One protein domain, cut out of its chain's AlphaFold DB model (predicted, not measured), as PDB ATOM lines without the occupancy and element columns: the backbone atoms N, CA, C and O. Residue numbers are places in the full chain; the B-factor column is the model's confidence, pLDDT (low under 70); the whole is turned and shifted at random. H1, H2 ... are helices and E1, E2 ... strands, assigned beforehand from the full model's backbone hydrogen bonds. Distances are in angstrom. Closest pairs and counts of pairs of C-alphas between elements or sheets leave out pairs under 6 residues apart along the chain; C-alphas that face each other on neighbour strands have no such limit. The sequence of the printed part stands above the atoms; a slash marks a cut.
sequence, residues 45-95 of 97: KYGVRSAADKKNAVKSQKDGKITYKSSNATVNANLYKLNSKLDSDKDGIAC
ATOM      1  N   LYS A  45      -9.063  -9.087 -26.931       90.69
ATOM      2  CA  LYS A  45      -9.986  -8.794 -28.048       90.69
ATOM      3  C   LYS A  45      -9.739  -7.457 -28.765       90.69
ATOM      4  O   LYS A  45      -9.909  -7.393 -29.980       90.69
ATOM      5  N   TYR A  46      -9.354  -6.421 -28.020       90.88
ATOM      6  CA  TYR A  46      -9.135  -5.054 -28.514       90.88
ATOM      7  C   TYR A  46      -7.654  -4.648 -28.596       90.88
ATOM      8  O   TYR A  46      -7.350  -3.473 -28.774       90.88
ATOM      9  N   GLY A  47      -6.732  -5.596 -28.429       92.31
ATOM     10  CA  GLY A  47      -5.299  -5.325 -28.372       92.31
ATOM     11  C   GLY A  47      -4.809  -4.957 -26.973       92.31
ATOM     12  O   GLY A  47      -5.529  -5.075 -25.973       92.31
ATOM     13  N   VAL A  48      -3.552  -4.520 -26.902       93.62
ATOM     14  CA  VAL A  48      -2.869  -4.171 -25.646       93.62
ATOM     15  C   VAL A  48      -2.212  -2.806 -25.793       93.62
ATOM     16  O   VAL A  48      -1.434  -2.590 -26.716       93.62
ATOM     17  N   ARG A  49      -2.484  -1.897 -24.856       94.06
ATOM     18  CA  ARG A  49      -1.902  -0.552 -24.819       94.06
ATOM     19  C   ARG A  49      -0.849  -0.417 -23.730       94.06
ATOM     20  O   ARG A  49      -0.982  -0.978 -22.639       94.06
ATOM     21  N   SER A  50       0.181   0.367 -24.038       92.31
ATOM     22  CA  SER A  50       1.294   0.658 -23.126       92.31
ATOM     23  C   SER A  50       0.867   1.443 -21.882       92.31
ATOM     24  O   SER A  50       1.413   1.216 -20.807       92.31
ATOM     25  N   ALA A  51      -0.117   2.334 -22.018       89.75
ATOM     26  CA  ALA A  51      -0.629   3.164 -20.933       89.75
ATOM     27  C   ALA A  51      -2.112   3.529 -21.145       89.75
ATOM     28  O   ALA A  51      -2.653   3.393 -22.245       89.75
ATOM     29  N   ALA A  52      -2.789   3.958 -20.077       85.75
ATOM     30  CA  ALA A  52      -4.230   4.238 -20.083       85.75
ATOM     31  C   ALA A  52      -4.618   5.506 -20.871       85.75
ATOM     32  O   ALA A  52      -5.764   5.631 -21.301       85.75
ATOM     33  N   ASP A  53      -3.674   6.423 -21.074       86.12
ATOM     34  CA  ASP A  53      -3.816   7.670 -21.834       86.12
ATOM     35  C   ASP A  53      -3.655   7.477 -23.350       86.12
ATOM     36  O   ASP A  53      -3.981   8.381 -24.123       86.12
ATOM     37  N   LYS A  54      -3.188   6.299 -23.791       86.38
ATOM     38  CA  LYS A  54      -3.017   5.998 -25.215       86.38
ATOM     39  C   LYS A  54      -4.359   5.923 -25.932       86.38
ATOM     40  O   LYS A  54      -5.300   5.261 -25.478       86.38
ATOM     41  N   LYS A  55      -4.407   6.613 -27.069       84.56
ATOM     42  CA  LYS A  55      -5.538   6.693 -27.992       84.56
ATOM     43  C   LYS A  55      -5.111   6.067 -29.313       84.56
ATOM     44  O   LYS A  55      -3.995   6.327 -29.738       84.56
ATOM     45  N   ASN A  56      -6.026   5.329 -29.931       82.75
ATOM     46  CA  ASN A  56      -5.842   4.736 -31.254       82.75
ATOM     47  C   ASN A  56      -5.721   5.854 -32.298       82.75
ATOM     48  O   ASN A  56      -6.606   6.726 -32.367       82.75
ATOM     49  N   ALA A  57      -4.644   5.831 -33.078       84.81
ATOM     50  CA  ALA A  57      -4.386   6.746 -34.181       84.81
ATOM     51  C   ALA A  57      -5.022   6.258 -35.500       84.81
ATOM     52  O   ALA A  57      -4.392   5.662 -36.367       84.81
ATOM     53  N   VAL A  58      -6.277   6.641 -35.746       84.06
ATOM     54  CA  VAL A  58      -6.972   6.271 -36.987       84.06
ATOM     55  C   VAL A  58      -6.643   7.252 -38.108       84.06
ATOM     56  O   VAL A  58      -7.088   8.406 -38.092       84.06
ATOM     57  N   LYS A  59      -5.923   6.780 -39.129       84.81
ATOM     58  CA  LYS A  59      -5.678   7.529 -40.369       84.81
ATOM     59  C   LYS A  59      -6.881   7.448 -41.315       84.81
ATOM     60  O   LYS A  59      -7.256   6.368 -41.764       84.81
ATOM     61  N   SER A  60      -7.456   8.597 -41.673       83.94
ATOM     62  CA  SER A  60      -8.486   8.685 -42.715       83.94
ATOM     63  C   SER A  60      -7.909   8.258 -44.064       83.94
ATOM     64  O   SER A  60      -6.902   8.799 -44.520       83.94
ATOM     65  N   GLN A  61      -8.576   7.324 -44.739       84.94
ATOM     66  CA  GLN A  61      -8.180   6.890 -46.082       84.94
ATOM     67  C   GLN A  61      -8.461   7.945 -47.159       84.94
ATOM     68  O   GLN A  61      -7.835   7.917 -48.212       84.94
ATOM     69  N   LYS A  62      -9.399   8.867 -46.911       85.75
ATOM     70  CA  LYS A  62      -9.831   9.866 -47.900       85.75
ATOM     71  C   LYS A  62      -8.907  11.079 -47.947       85.75
ATOM     72  O   LYS A  62      -8.603  11.587 -49.016       85.75
ATOM     73  N   ASP A  63      -8.491  11.541 -46.777       90.25
ATOM     74  CA  ASP A  63      -7.821  12.834 -46.594       90.25
ATOM     75  C   ASP A  63      -6.506  12.717 -45.808       90.25
ATOM     76  O   ASP A  63      -5.819  13.713 -45.592       90.25
ATOM     77  N   GLY A  64      -6.124  11.506 -45.389       86.25
ATOM     78  CA  GLY A  64      -4.852  11.239 -44.718       86.25
ATOM     79  C   GLY A  64      -4.745  11.794 -43.296       86.25
ATOM     80  O   GLY A  64      -3.693  11.633 -42.676       86.25
ATOM     81  N   LYS A  65      -5.799  12.426 -42.763       87.69
ATOM     82  CA  LYS A  65      -5.801  13.006 -41.416       87.69
ATOM     83  C   LYS A  65      -5.805  11.919 -40.348       87.69
ATOM     84  O   LYS A  65      -6.571  10.961 -40.433       87.69
ATOM     85  N   ILE A  66      -4.983  12.105 -39.320       88.12
ATOM     86  CA  ILE A  66      -4.980  11.268 -38.119       88.12
ATOM     87  C   ILE A  66      -6.071  11.772 -37.172       88.12
ATOM     88  O   ILE A  66      -6.135  12.963 -36.861       88.12
ATOM     89  N   THR A  67      -6.920  10.865 -36.700       87.25
ATOM     90  CA  THR A  67      -7.904  11.129 -35.647       87.25
ATOM     91  C   THR A  67      -7.665  10.191 -34.479       87.25
ATOM     92  O   THR A  67      -7.445   9.002 -34.675       87.25
ATOM     93  N   TYR A  68      -7.726  10.721 -33.260       87.56
ATOM     94  CA  TYR A  68      -7.493   9.932 -32.056       87.56
ATOM     95  C   TYR A  68      -8.816   9.440 -31.477       87.56
ATOM     96  O   TYR A  68      -9.689  10.248 -31.149       87.56
ATOM     97  N   LYS A  69      -8.959   8.124 -31.324       84.56
ATOM     98  CA  LYS A  69     -10.135   7.490 -30.714       84.56
ATOM     99  C   LYS A  69      -9.759   6.785 -29.417       84.56
ATOM    100  O   LYS A  69      -8.642   6.301 -29.256       84.56
ATOM    101  N   SER A  70     -10.700   6.719 -28.478       83.81
ATOM    102  CA  SER A  70     -10.523   5.853 -27.310       83.81
ATOM    103  C   SER A  70     -10.435   4.397 -27.755       83.81
ATOM    104  O   SER A  70     -11.232   3.955 -28.581       83.81
ATOM    105  N   SER A  71      -9.485   3.667 -27.177       84.19
ATOM    106  CA  SER A  71      -9.318   2.233 -27.389       84.19
ATOM    107  C   SER A  71      -9.755   1.459 -26.147       84.19
ATOM    108  O   SER A  71      -9.441   1.847 -25.020       84.19
ATOM    109  N   ASN A  72     -10.447   0.338 -26.364       87.75
ATOM    110  CA  ASN A  72     -10.797  -0.627 -25.317       87.75
ATOM    111  C   ASN A  72      -9.671  -1.650 -25.066       87.75
ATOM    112  O   ASN A  72      -9.893  -2.669 -24.412       87.75
ATOM    113  N   ALA A  73      -8.469  -1.404 -25.600       90.88
ATOM    114  CA  ALA A  73      -7.298  -2.246 -25.402       90.88
ATOM    115  C   ALA A  73      -6.951  -2.417 -23.915       90.88
ATOM    116  O   ALA A  73      -7.046  -1.486 -23.102       90.88
ATOM    117  N   THR A  74      -6.476  -3.611 -23.568       91.69
ATOM    118  CA  THR A  74      -6.014  -3.927 -22.215       91.69
ATOM    119  C   THR A  74      -4.797  -3.068 -21.866       91.69
ATOM    120  O   THR A  74      -3.836  -3.021 -22.629       91.69
ATOM    121  N   VAL A  75      -4.812  -2.390 -20.714       92.62
ATOM    122  CA  VAL A  75      -3.651  -1.620 -20.235       92.62
ATOM    123  C   VAL A  75      -2.657  -2.581 -19.595       92.62
ATOM    124  O   VAL A  75      -2.895  -3.067 -18.493       92.62
ATOM    125  N   ASN A  76      -1.548  -2.866 -20.277       92.69
ATOM    126  CA  ASN A  76      -0.452  -3.654 -19.718       92.69
ATOM    127  C   ASN A  76       0.862  -3.287 -20.423       92.69
ATOM    128  O   ASN A  76       1.155  -3.764 -21.520       92.69
ATOM    129  N   ALA A  77       1.669  -2.444 -19.771       91.81
ATOM    130  CA  ALA A  77       2.931  -1.945 -20.317       91.81
ATOM    131  C   ALA A  77       3.934  -3.067 -20.628       91.81
ATOM    132  O   ALA A  77       4.610  -3.037 -21.659       91.81
ATOM    133  N   ASN A  78       4.013  -4.078 -19.765       91.88
ATOM    134  CA  ASN A  78       4.960  -5.176 -19.927       91.88
ATOM    135  C   ASN A  78       4.547  -6.086 -21.088       91.88
ATOM    136  O   ASN A  78       5.387  -6.460 -21.907       91.88
ATOM    137  N   LEU A  79       3.254  -6.397 -21.195       92.88
ATOM    138  CA  LEU A  79       2.721  -7.171 -22.309       92.88
ATOM    139  C   LEU A  79       2.842  -6.405 -23.631       92.88
ATOM    140  O   LEU A  79       3.257  -6.992 -24.630       92.88
ATOM    141  N   TYR A  80       2.571  -5.096 -23.639       93.62
ATOM    142  CA  TYR A  80       2.829  -4.247 -24.803       93.62
ATOM    143  C   TYR A  80       4.304  -4.303 -25.204       93.62
ATOM    144  O   TYR A  80       4.604  -4.531 -26.368       93.62
ATOM    145  N   LYS A  81       5.243  -4.169 -24.259       93.25
ATOM    146  CA  LYS A  81       6.684  -4.192 -24.557       93.25
ATOM    147  C   LYS A  81       7.099  -5.471 -25.293       93.25
ATOM    148  O   LYS A  81       7.805  -5.383 -26.298       93.25
ATOM    149  N   LEU A  82       6.613  -6.632 -24.848       93.62
ATOM    150  CA  LEU A  82       6.870  -7.934 -25.486       93.62
ATOM    151  C   LEU A  82       6.236  -8.069 -26.880       93.62
ATOM    152  O   LEU A  82       6.724  -8.831 -27.713       93.62
ATOM    153  N   ASN A  83       5.164  -7.318 -27.138       93.88
ATOM    154  CA  ASN A  83       4.375  -7.361 -28.368       93.88
ATOM    155  C   ASN A  83       4.502  -6.095 -29.223       93.88
ATOM    156  O   ASN A  83       3.812  -5.964 -30.226       93.88
ATOM    157  N   SER A  84       5.422  -5.192 -28.885       92.69
ATOM    158  CA  SER A  84       5.621  -3.891 -29.545       92.69
ATOM    159  C   SER A  84       6.014  -4.012 -31.020       92.69
ATOM    160  O   SER A  84       5.853  -3.076 -31.798       92.69
ATOM    161  N   LYS A  85       6.500  -5.188 -31.435       92.19
ATOM    162  CA  LYS A  85       6.725  -5.546 -32.843       92.19
ATOM    163  C   LYS A  85       5.431  -5.671 -33.658       92.19
ATOM    164  O   LYS A  85       5.493  -5.609 -34.878       92.19
ATOM    165  N   LEU A  86       4.296  -5.894 -32.996       92.12
ATOM    166  CA  LEU A  86       2.982  -6.061 -33.615       92.12
ATOM    167  C   LEU A  86       2.187  -4.744 -33.685       92.12
ATOM    168  O   LEU A  86       1.170  -4.677 -34.365       92.12
ATOM    169  N   ASP A  87       2.656  -3.709 -32.989       91.81
ATOM    170  CA  ASP A  87       2.232  -2.322 -33.175       91.81
ATOM    171  C   ASP A  87       2.895  -1.797 -34.463       91.81
ATOM    172  O   ASP A  87       4.120  -1.616 -34.514       91.81
ATOM    173  N   SER A  88       2.110  -1.683 -35.536       87.69
ATOM    174  CA  SER A  88       2.620  -1.380 -36.882       87.69
ATOM    175  C   SER A  88       2.815   0.118 -37.104       87.69
ATOM    176  O   SER A  88       3.741   0.523 -37.804       87.69
ATOM    177  N   ASP A  89       1.962   0.931 -36.497       85.31
ATOM    178  CA  ASP A  89       1.874   2.384 -36.634       85.31
ATOM    179  C   ASP A  89       2.503   3.151 -35.457       85.31
ATOM    180  O   ASP A  89       2.699   4.362 -35.546       85.31
ATOM    181  N   LYS A  90       2.961   2.433 -34.424       87.31
ATOM    182  CA  LYS A  90       3.750   2.932 -33.285       87.31
ATOM    183  C   LYS A  90       3.018   3.974 -32.447       87.31
ATOM    184  O   LYS A  90       3.654   4.847 -31.851       87.31
ATOM    185  N   ASP A  91       1.701   3.863 -32.353       85.88
ATOM    186  CA  ASP A  91       0.868   4.770 -31.564       85.88
ATOM    187  C   ASP A  91       0.823   4.402 -30.062       85.88
ATOM    188  O   ASP A  91       0.325   5.161 -29.220       85.88
ATOM    189  N   GLY A  92       1.435   3.270 -29.693       89.56
ATOM    190  CA  GLY A  92       1.472   2.772 -28.323       89.56
ATOM    191  C   GLY A  92       0.411   1.718 -28.019       89.56
ATOM    192  O   GLY A  92       0.242   1.388 -26.832       89.56
ATOM    193  N   ILE A  93      -0.275   1.195 -29.044       90.81
ATOM    194  CA  ILE A  93      -1.285   0.140 -28.967       90.81
ATOM    195  C   ILE A  93      -0.926  -0.999 -29.936       90.81
ATOM    196  O   ILE A  93      -0.879  -0.859 -31.147       90.81
ATOM    197  N   ALA A  94      -0.671  -2.191 -29.398       93.75
ATOM    198  CA  ALA A  94      -0.364  -3.365 -30.207       93.75
ATOM    199  C   ALA A  94      -1.644  -4.087 -30.638       93.75
ATOM    200  O   ALA A  94      -2.485  -4.412 -29.792       93.75
ATOM    201  N   CYS A  95      -1.723  -4.428 -31.933       91.38
ATOM    202  CA  CYS A  95      -2.811  -5.221 -32.519       91.38
ATOM    203  C   CYS A  95      -4.202  -4.682 -32.184       91.38
ATOM    204  O   CYS A  95      -5.097  -5.433 -31.778       91.38
TER     205      CYS A  95
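AT A GLANCE: This is residues 45 to 95 of the 97 residues of the protein "Excalibur domain-containing protein" of Lysinibacillus odysseyi 34hs-1 = NBRC 100172 (UniProt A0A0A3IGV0). With little regular structure, this is a domain of loops in which a two-stranded hairpin, E1 and E2, lies toward one end of the long axis and the short helix H1 toward the other. Residues 84 to 95, with no named element, fold back from H1 toward the middle. The printed part has 51 residues, 17 of them in named elements, in the order E1, E2, H1; the sheet E1 - E2 is antiparallel and the class mixed. It is compact, with a radius of gyration of the C-alphas of 11.0 A, yet elongated, spanning 35 by 20 by 18 A.

HOW THE PARTS SIT: E1, residues 55 to 59, and E2, residues 66 to 70, form an antiparallel hairpin at 146 degrees. N 56 and O 69 are 2.9 A apart and N 67 and O 58 2.8 A, within hydrogen-bond range. H1, residues 77 to 83, is apart from E1; in H1 every O i to N i+4 pair is within hydrogen-bond range.

IN THESE COORDINATES: E1 begins at C-alpha 55 (-5.538, 6.693, -27.992) and is 12.4 A long; E2 is 13.3 A. H1, 9.8 A, ends at C-alpha 83 (4.375, -7.361, -28.368).

THE WHOLE: The C-alphas farthest apart, of Lys 62 and Asn 78, are 35.0 A apart. The printed part has no cut, both links are short, and no printed residue is under 70 in pLDDT.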